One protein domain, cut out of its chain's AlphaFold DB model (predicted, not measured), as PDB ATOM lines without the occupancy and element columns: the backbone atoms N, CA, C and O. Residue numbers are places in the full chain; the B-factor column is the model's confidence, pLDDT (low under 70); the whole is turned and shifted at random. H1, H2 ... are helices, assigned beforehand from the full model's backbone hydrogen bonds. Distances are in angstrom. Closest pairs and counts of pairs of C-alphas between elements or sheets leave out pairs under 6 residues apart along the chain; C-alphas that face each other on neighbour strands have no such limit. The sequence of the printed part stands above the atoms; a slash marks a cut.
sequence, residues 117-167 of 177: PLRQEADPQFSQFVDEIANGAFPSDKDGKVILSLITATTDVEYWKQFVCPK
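Overview. This is residues 117 to 167 of the 177 residues of the protein "ATP-dependent DNA helicase" of Ramazzottius varieornatus (UniProt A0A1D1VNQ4). The printed part has little regular structure: two short helices, H1 then H2, sit far from each other, joined by a long winding link, residues 135 to 156, in a flat, open shape. Residues 152 to 167, with H2 among them, stick out from the rest. The printed part has 51 residues, of which 19 are in named elements, with no named strand; the class is all helix. It is loose, with a radius of gyration of the C-alphas of 13.8 A, and spans 36 by 30 by 13 A.

Along the chain. H1, residues 124 to 134, begins at C-alpha 124 (-9.121, -112.228, -186.602) and is 15.2 A long. H2, residues 157 to 164, is 10.4 A long and ends at C-alpha 164 (-23.561, -101.073, -177.487).

Arrangement. H1 and H2 are apart. In both, every O i to N i+4 pair is within hydrogen-bond range.

Size, cuts and confidence. The C-alphas of Lys 142 and Lys 167, the two farthest apart, are 40.5 A apart. The link of 22 residues is long. The printed part has no cut. Residues 166 to 167 are under pLDDT 70.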
ATOM      1  N   PRO A 117      -5.053-113.867-178.416       86.19
ATOM      2  CA  PRO A 117      -6.082-112.954-177.942       86.19
ATOM      3  C   PRO A 117      -7.436-113.666-177.876       86.19
ATOM      4  O   PRO A 117      -7.981-114.099-178.883       86.19
ATOM      5  N   LEU A 118      -8.005-113.760-176.673       88.62
ATOM      6  CA  LEU A 118      -9.309-114.404-176.467       88.62
ATOM      7  C   LEU A 118     -10.489-113.466-176.756       88.62
ATOM      8  O   LEU A 118     -11.563-113.910-177.144       88.62
ATOM      9  N   ARG A 119     -10.319-112.153-176.557       85.06
ATOM     10  CA  ARG A 119     -11.417-111.180-176.706       85.06
ATOM     11  C   ARG A 119     -11.817-110.988-178.171       85.06
ATOM     12  O   ARG A 119     -12.993-110.788-178.452       85.06
ATOM     13  N   GLN A 120     -10.842-111.026-179.073       85.88
ATOM     14  CA  GLN A 120     -11.019-110.824-180.509       85.88
ATOM     15  C   GLN A 120     -10.961-112.142-181.296       85.88
ATOM     16  O   GLN A 120     -10.823-112.109-182.511       85.88
ATOM     17  N   GLU A 121     -11.081-113.303-180.642       86.56
ATOM     18  CA  GLU A 121     -10.976-114.612-181.310       86.56
ATOM     19  C   GLU A 121     -11.973-114.757-182.476       86.56
ATOM     20  O   GLU A 121     -11.641-115.296-183.529       86.56
ATOM     21  N   ALA A 122     -13.183-114.214-182.310       89.19
ATOM     22  CA  ALA A 122     -14.231-114.232-183.329       89.19
ATOM     23  C   ALA A 122     -14.009-113.232-184.485       89.19
ATOM     24  O   ALA A 122     -14.751-113.276-185.464       89.19
ATOM     25  N   ASP A 123     -13.015-112.345-184.385       90.50
ATOM     26  CA  ASP A 123     -12.679-111.343-185.399       90.50
ATOM     27  C   ASP A 123     -11.151-111.253-185.599       90.50
ATOM     28  O   ASP A 123     -10.485-110.348-185.077       90.50
ATOM     29  N   PRO A 124     -10.562-112.196-186.363       90.06
ATOM     30  CA  PRO A 124      -9.121-112.228-186.602       90.06
ATOM     31  C   PRO A 124      -8.593-110.972-187.301       90.06
ATOM     32  O   PRO A 124      -7.459-110.563-187.055       90.06
ATOM     33  N   GLN A 125      -9.411-110.342-188.152       89.75
ATOM     34  CA  GLN A 125      -9.030-109.137-188.881       89.75
ATOM     35  C   GLN A 125      -8.870-107.955-187.920       89.75
ATOM     36  O   GLN A 125      -7.860-107.250-187.966       89.75
ATOM     37  N   PHE A 126      -9.829-107.766-187.013       88.38
ATOM     38  CA  PHE A 126      -9.728-106.754-185.969       88.38
ATOM     39  C   PHE A 126      -8.618-107.070-184.964       88.38
ATOM     40  O   PHE A 126      -7.901-106.163-184.542       88.38
ATOM     41  N   SER A 127      -8.425-108.345-184.616       89.62
ATOM     42  CA  SER A 127      -7.330-108.765-183.740       89.62
ATOM     43  C   SER A 127      -5.964-108.366-184.301       89.62
ATOM     44  O   SER A 127      -5.184-107.715-183.609       89.62
ATOM     45  N   GLN A 128      -5.700-108.694-185.570       88.56
ATOM     46  CA  GLN A 128      -4.447-108.342-186.235       88.56
ATOM     47  C   GLN A 128      -4.244-106.823-186.287       88.56
ATOM     48  O   GLN A 128      -3.155-106.330-186.005       88.56
ATOM     49  N   PHE A 129      -5.299-106.069-186.594       87.69
ATOM     50  CA  PHE A 129      -5.246-104.609-186.619       87.69
ATOM     51  C   PHE A 129      -4.875-103.999-185.257       87.69
ATOM     52  O   PHE A 129      -4.073-103.064-185.192       87.69
ATOM     53  N   VAL A 130      -5.413-104.531-184.155       87.25
ATOM     54  CA  VAL A 130      -5.051-104.087-182.797       87.25
ATOM     55  C   VAL A 130      -3.585-104.402-182.484       87.25
ATOM     56  O   VAL A 130      -2.890-103.550-181.924       87.25
ATOM     57  N   ASP A 131      -3.091-105.577-182.882       86.94
ATOM     58  CA  ASP A 131      -1.688-105.964-182.695       86.94
ATOM     59  C   ASP A 131      -0.730-105.086-183.520       86.94
ATOM     60  O   ASP A 131       0.333-104.686-183.034       86.94
ATOM     61  N   GLU A 132      -1.102-104.726-184.749       86.81
ATOM     62  CA  GLU A 132      -0.344-103.800-185.599       86.81
ATOM     63  C   GLU A 132      -0.246-102.406-184.967       86.81
ATOM     64  O   GLU A 132       0.845-101.832-184.897       86.81
ATOM     65  N   ILE A 133      -1.353-101.886-184.420       84.75
ATOM     66  CA  ILE A 133      -1.355-100.622-183.669       84.75
ATOM     67  C   ILE A 133      -0.436-100.713-182.451       84.75
ATOM     68  O   ILE A 133       0.386 -99.817-182.242       84.75
ATOM     69  N   ALA A 134      -0.545-101.783-181.660       83.25
ATOM     70  CA  ALA A 134       0.267-101.968-180.461       83.25
ATOM     71  C   ALA A 134       1.771-101.991-180.785       83.25
ATOM     72  O   ALA A 134       2.574-101.397-180.065       83.25
ATOM     73  N   ASN A 135       2.154-102.606-181.905       83.31
ATOM     74  CA  ASN A 135       3.541-102.670-182.368       83.31
ATOM     75  C   ASN A 135       4.015-101.408-183.111       83.31
ATOM     76  O   ASN A 135       5.170-101.347-183.532       83.31
ATOM     77  N   GLY A 136       3.156-100.396-183.273       80.94
ATOM     78  CA  GLY A 136       3.478 -99.176-184.014       80.94
ATOM     79  C   GLY A 136       3.569 -99.374-185.533       80.94
ATOM     80  O   GLY A 136       4.093 -98.506-186.223       80.94
ATOM     81  N   ALA A 137       3.064-100.495-186.050       81.31
ATOM     82  CA  ALA A 137       3.053-100.870-187.463       81.31
ATOM     83  C   ALA A 137       1.671-100.625-188.097       81.31
ATOM     84  O   ALA A 137       1.160-101.455-188.843       81.31
ATOM     85  N   PHE A 138       1.036 -99.502-187.762       74.75
ATOM     86  CA  PHE A 138      -0.337 -99.221-188.168       74.75
ATOM     87  C   PHE A 138      -0.433 -98.741-189.629       74.75
ATOM     88  O   PHE A 138       0.397 -97.935-190.073       74.75
ATOM     89  N   PRO A 139      -1.483 -99.148-190.372       73.62
ATOM     90  CA  PRO A 139      -1.769 -98.591-191.687       73.62
ATOM     91  C   PRO A 139      -1.928 -97.074-191.569       73.62
ATOM     92  O   PRO A 139      -2.783 -96.599-190.820       73.62
ATOM     93  N   SER A 140      -1.084 -96.317-192.269       81.81
ATOM     94  CA  SER A 140      -1.062 -94.855-192.193       81.81
ATOM     95  C   SER A 140      -1.447 -94.229-193.525       81.81
ATOM     96  O   SER A 140      -1.054 -94.726-194.583       81.81
ATOM     97  N   ASP A 141      -2.195 -93.131-193.485       82.56
ATOM     98  CA  ASP A 141      -2.414 -92.293-194.660       82.56
ATOM     99  C   ASP A 141      -1.157 -91.468-195.012       82.56
ATOM    100  O   ASP A 141      -0.103 -91.569-194.377       82.56
ATOM    101  N   LYS A 142      -1.263 -90.636-196.054       83.81
ATOM    102  CA  LYS A 142      -0.162 -89.773-196.517       83.81
ATOM    103  C   LYS A 142       0.276 -88.735-195.474       83.81
ATOM    104  O   LYS A 142       1.391 -88.234-195.579       83.81
ATOM    105  N   ASP A 143      -0.572 -88.449-194.488       84.81
ATOM    106  CA  ASP A 143      -0.322 -87.505-193.399       84.81
ATOM    107  C   ASP A 143       0.167 -88.216-192.121       84.81
ATOM    108  O   ASP A 143       0.350 -87.578-191.081       84.81
ATOM    109  N   GLY A 144       0.384 -89.537-192.176       79.44
ATOM    110  CA  GLY A 144       0.843 -90.341-191.043       79.44
ATOM    111  C   GLY A 144      -0.244 -90.648-190.010       79.44
ATOM    112  O   GLY A 144       0.079 -91.020-188.882       79.44
ATOM    113  N   LYS A 145      -1.529 -90.481-190.350       79.88
ATOM    114  CA  LYS A 145      -2.645 -90.830-189.461       79.88
ATOM    115  C   LYS A 145      -3.049 -92.282-189.647       79.88
ATOM    116  O   LYS A 145      -3.086 -92.784-190.766       79.88
ATOM    117  N   VAL A 146      -3.428 -92.924-188.544       80.31
ATOM    118  CA  VAL A 146      -3.954 -94.294-188.547       80.31
ATOM    119  C   VAL A 146      -5.211 -94.368-189.418       80.31
ATOM    120  O   VAL A 146      -6.177 -93.637-189.193       80.31
ATOM    121  N   ILE A 147      -5.225 -95.287-190.379       83.12
ATOM    122  CA  ILE A 147      -6.406 -95.620-191.174       83.12
ATOM    123  C   ILE A 147      -7.292 -96.542-190.331       83.12
ATOM    124  O   ILE A 147      -6.956 -97.696-190.081       83.12
ATOM    125  N   LEU A 148      -8.445 -96.037-189.900       82.44
ATOM    126  CA  LEU A 148      -9.386 -96.754-189.034       82.44
ATOM    127  C   LEU A 148     -10.443 -97.528-189.840       82.44
ATOM    128  O   LEU A 148     -11.629 -97.449-189.543       82.44
ATOM    129  N   SER A 149     -10.033 -98.265-190.876       80.50
ATOM    130  CA  SER A 149     -10.959 -98.955-191.798       80.50
ATOM    131  C   SER A 149     -11.843-100.012-191.126       80.50
ATOM    132  O   SER A 149     -12.917-100.316-191.636       80.50
ATOM    133  N   LEU A 150     -11.410-100.547-189.981       81.00
ATOM    134  CA  LEU A 150     -12.168-101.510-189.176       81.00
ATOM    135  C   LEU A 150     -13.032-100.860-188.088       81.00
ATOM    136  O   LEU A 150     -13.767-101.559-187.397       81.00
ATOM    137  N   ILE A 151     -12.954 -99.539-187.907       82.75
ATOM    138  CA  ILE A 151     -13.723 -98.829-186.885       82.75
ATOM    139  C   ILE A 151     -14.813 -98.014-187.566       82.75
ATOM    140  O   ILE A 151     -14.546 -97.111-188.356       82.75
ATOM    141  N   THR A 152     -16.061 -98.295-187.206       82.44
ATOM    142  CA  THR A 152     -17.183 -97.431-187.576       82.44
ATOM    143  C   THR A 152     -17.347 -96.348-186.516       82.44
ATOM    144  O   THR A 152     -17.458 -96.645-185.327       82.44
ATOM    145  N   ALA A 153     -17.363 -95.087-186.940       83.50
ATOM    146  CA  ALA A 153     -17.684 -93.957-186.079       83.50
ATOM    147  C   ALA A 153     -19.118 -93.490-186.346       83.50
ATOM    148  O   ALA A 153     -19.593 -93.514-187.480       83.50
ATOM    149  N   THR A 154     -19.798 -93.036-185.300       86.94
ATOM    150  CA  THR A 154     -21.136 -92.452-185.395       86.94
ATOM    151  C   THR A 154     -21.253 -91.269-184.443       86.94
ATOM    152  O   THR A 154     -20.667 -91.271-183.360       86.94
ATOM    153  N   THR A 155     -22.002 -90.248-184.849       90.31
ATOM    154  CA  THR A 155     -22.450 -89.159-183.967       90.31
ATOM    155  C   THR A 155     -23.899 -89.356-183.519       90.31
ATOM    156  O   THR A 155     -24.411 -88.566-182.732       90.31
ATOM    157  N   ASP A 156     -24.570 -90.388-184.034       93.19
ATOM    158  CA  ASP A 156     -25.933 -90.736-183.661       93.19
ATOM    159  C   ASP A 156     -25.913 -91.518-182.343       93.19
ATOM    160  O   ASP A 156     -25.504 -92.680-182.268       93.19
ATOM    161  N   VAL A 157     -26.349 -90.835-181.285       89.12
ATOM    162  CA  VAL A 157     -26.433 -91.376-179.928       89.12
ATOM    163  C   VAL A 157     -27.381 -92.573-179.860       89.12
ATOM    164  O   VAL A 157     -27.133 -93.496-179.087       89.12
ATOM    165  N   GLU A 158     -28.461 -92.574-180.639       87.44
ATOM    166  CA  GLU A 158     -29.464 -93.634-180.591       87.44
ATOM    167  C   GLU A 158     -28.958 -94.891-181.293       87.44
ATOM    168  O   GLU A 158     -29.031 -95.987-180.734       87.44
ATOM    169  N   TYR A 159     -28.321 -94.720-182.452       87.31
ATOM    170  CA  TYR A 159     -27.578 -95.796-183.102       87.31
ATOM    171  C   TYR A 159     -26.493 -96.370-182.177       87.31
ATOM    172  O   TYR A 159     -26.396 -97.586-182.016       87.31
ATOM    173  N   TRP A 160     -25.707 -95.511-181.513       87.38
ATOM    174  CA  TRP A 160     -24.674 -95.955-180.572       87.38
ATOM    175  C   TRP A 160     -25.262 -96.774-179.412       87.38
ATOM    176  O   TRP A 160     -24.729 -97.832-179.081       87.38
ATOM    177  N   LYS A 161     -26.386 -96.338-178.824       84.75
ATOM    178  CA  LYS A 161     -27.072 -97.078-177.749       84.75
ATOM    179  C   LYS A 161     -27.548 -98.450-178.214       84.75
ATOM    180  O   LYS A 161     -27.338 -99.428-177.503       84.75
ATOM    181  N   GLN A 162     -28.168 -98.525-179.391       85.69
ATOM    182  CA  GLN A 162     -28.636 -99.788-179.966       85.69
ATOM    183  C   GLN A 162     -27.476-100.734-180.287       85.69
ATOM    184  O   GLN A 162     -27.608-101.941-180.114       85.69
ATOM    185  N   PHE A 163     -26.340-100.188-180.722       83.94
ATOM    186  CA  PHE A 163     -25.136-100.951-181.028       83.94
ATOM    187  C   PHE A 163     -24.442-101.502-179.771       83.94
ATOM    188  O   PHE A 163     -24.078-102.675-179.742       83.94
ATOM    189  N   VAL A 164     -24.260-100.679-178.729       83.50
ATOM    190  CA  VAL A 164     -23.561-101.073-177.487       83.50
ATOM    191  C   VAL A 164     -24.439-101.934-176.580       83.50
ATOM    192  O   VAL A 164     -23.950-102.871-175.953       83.50
ATOM    193  N   CYS A 165     -25.739-101.643-176.531       82.12
ATOM    194  CA  CYS A 165     -26.723-102.385-175.751       82.12
ATOM    195  C   CYS A 165     -27.833-102.914-176.672       82.12
ATOM    196  O   CYS A 165     -28.978-102.450-176.592       82.12
ATOM    197  N   PRO A 166     -27.535-103.888-177.551       68.25
ATOM    198  CA  PRO A 166     -28.545-104.464-178.417       68.25
ATOM    199  C   PRO A 166     -29.486-105.298-177.544       68.25
ATOM    200  O   PRO A 166     -29.164-106.425-177.175       68.25
ATOM    201  N   LYS A 167     -30.661-104.723-177.246       65.81
ATOM    202  CA  LYS A 167     -31.752-105.216-176.375       65.81
ATOM    203  C   LYS A 167     -31.650-104.772-174.911       65.81
ATOM    204  O   LYS A 167     -31.238-105.528-174.036       65.81
TER     205      LYS A 167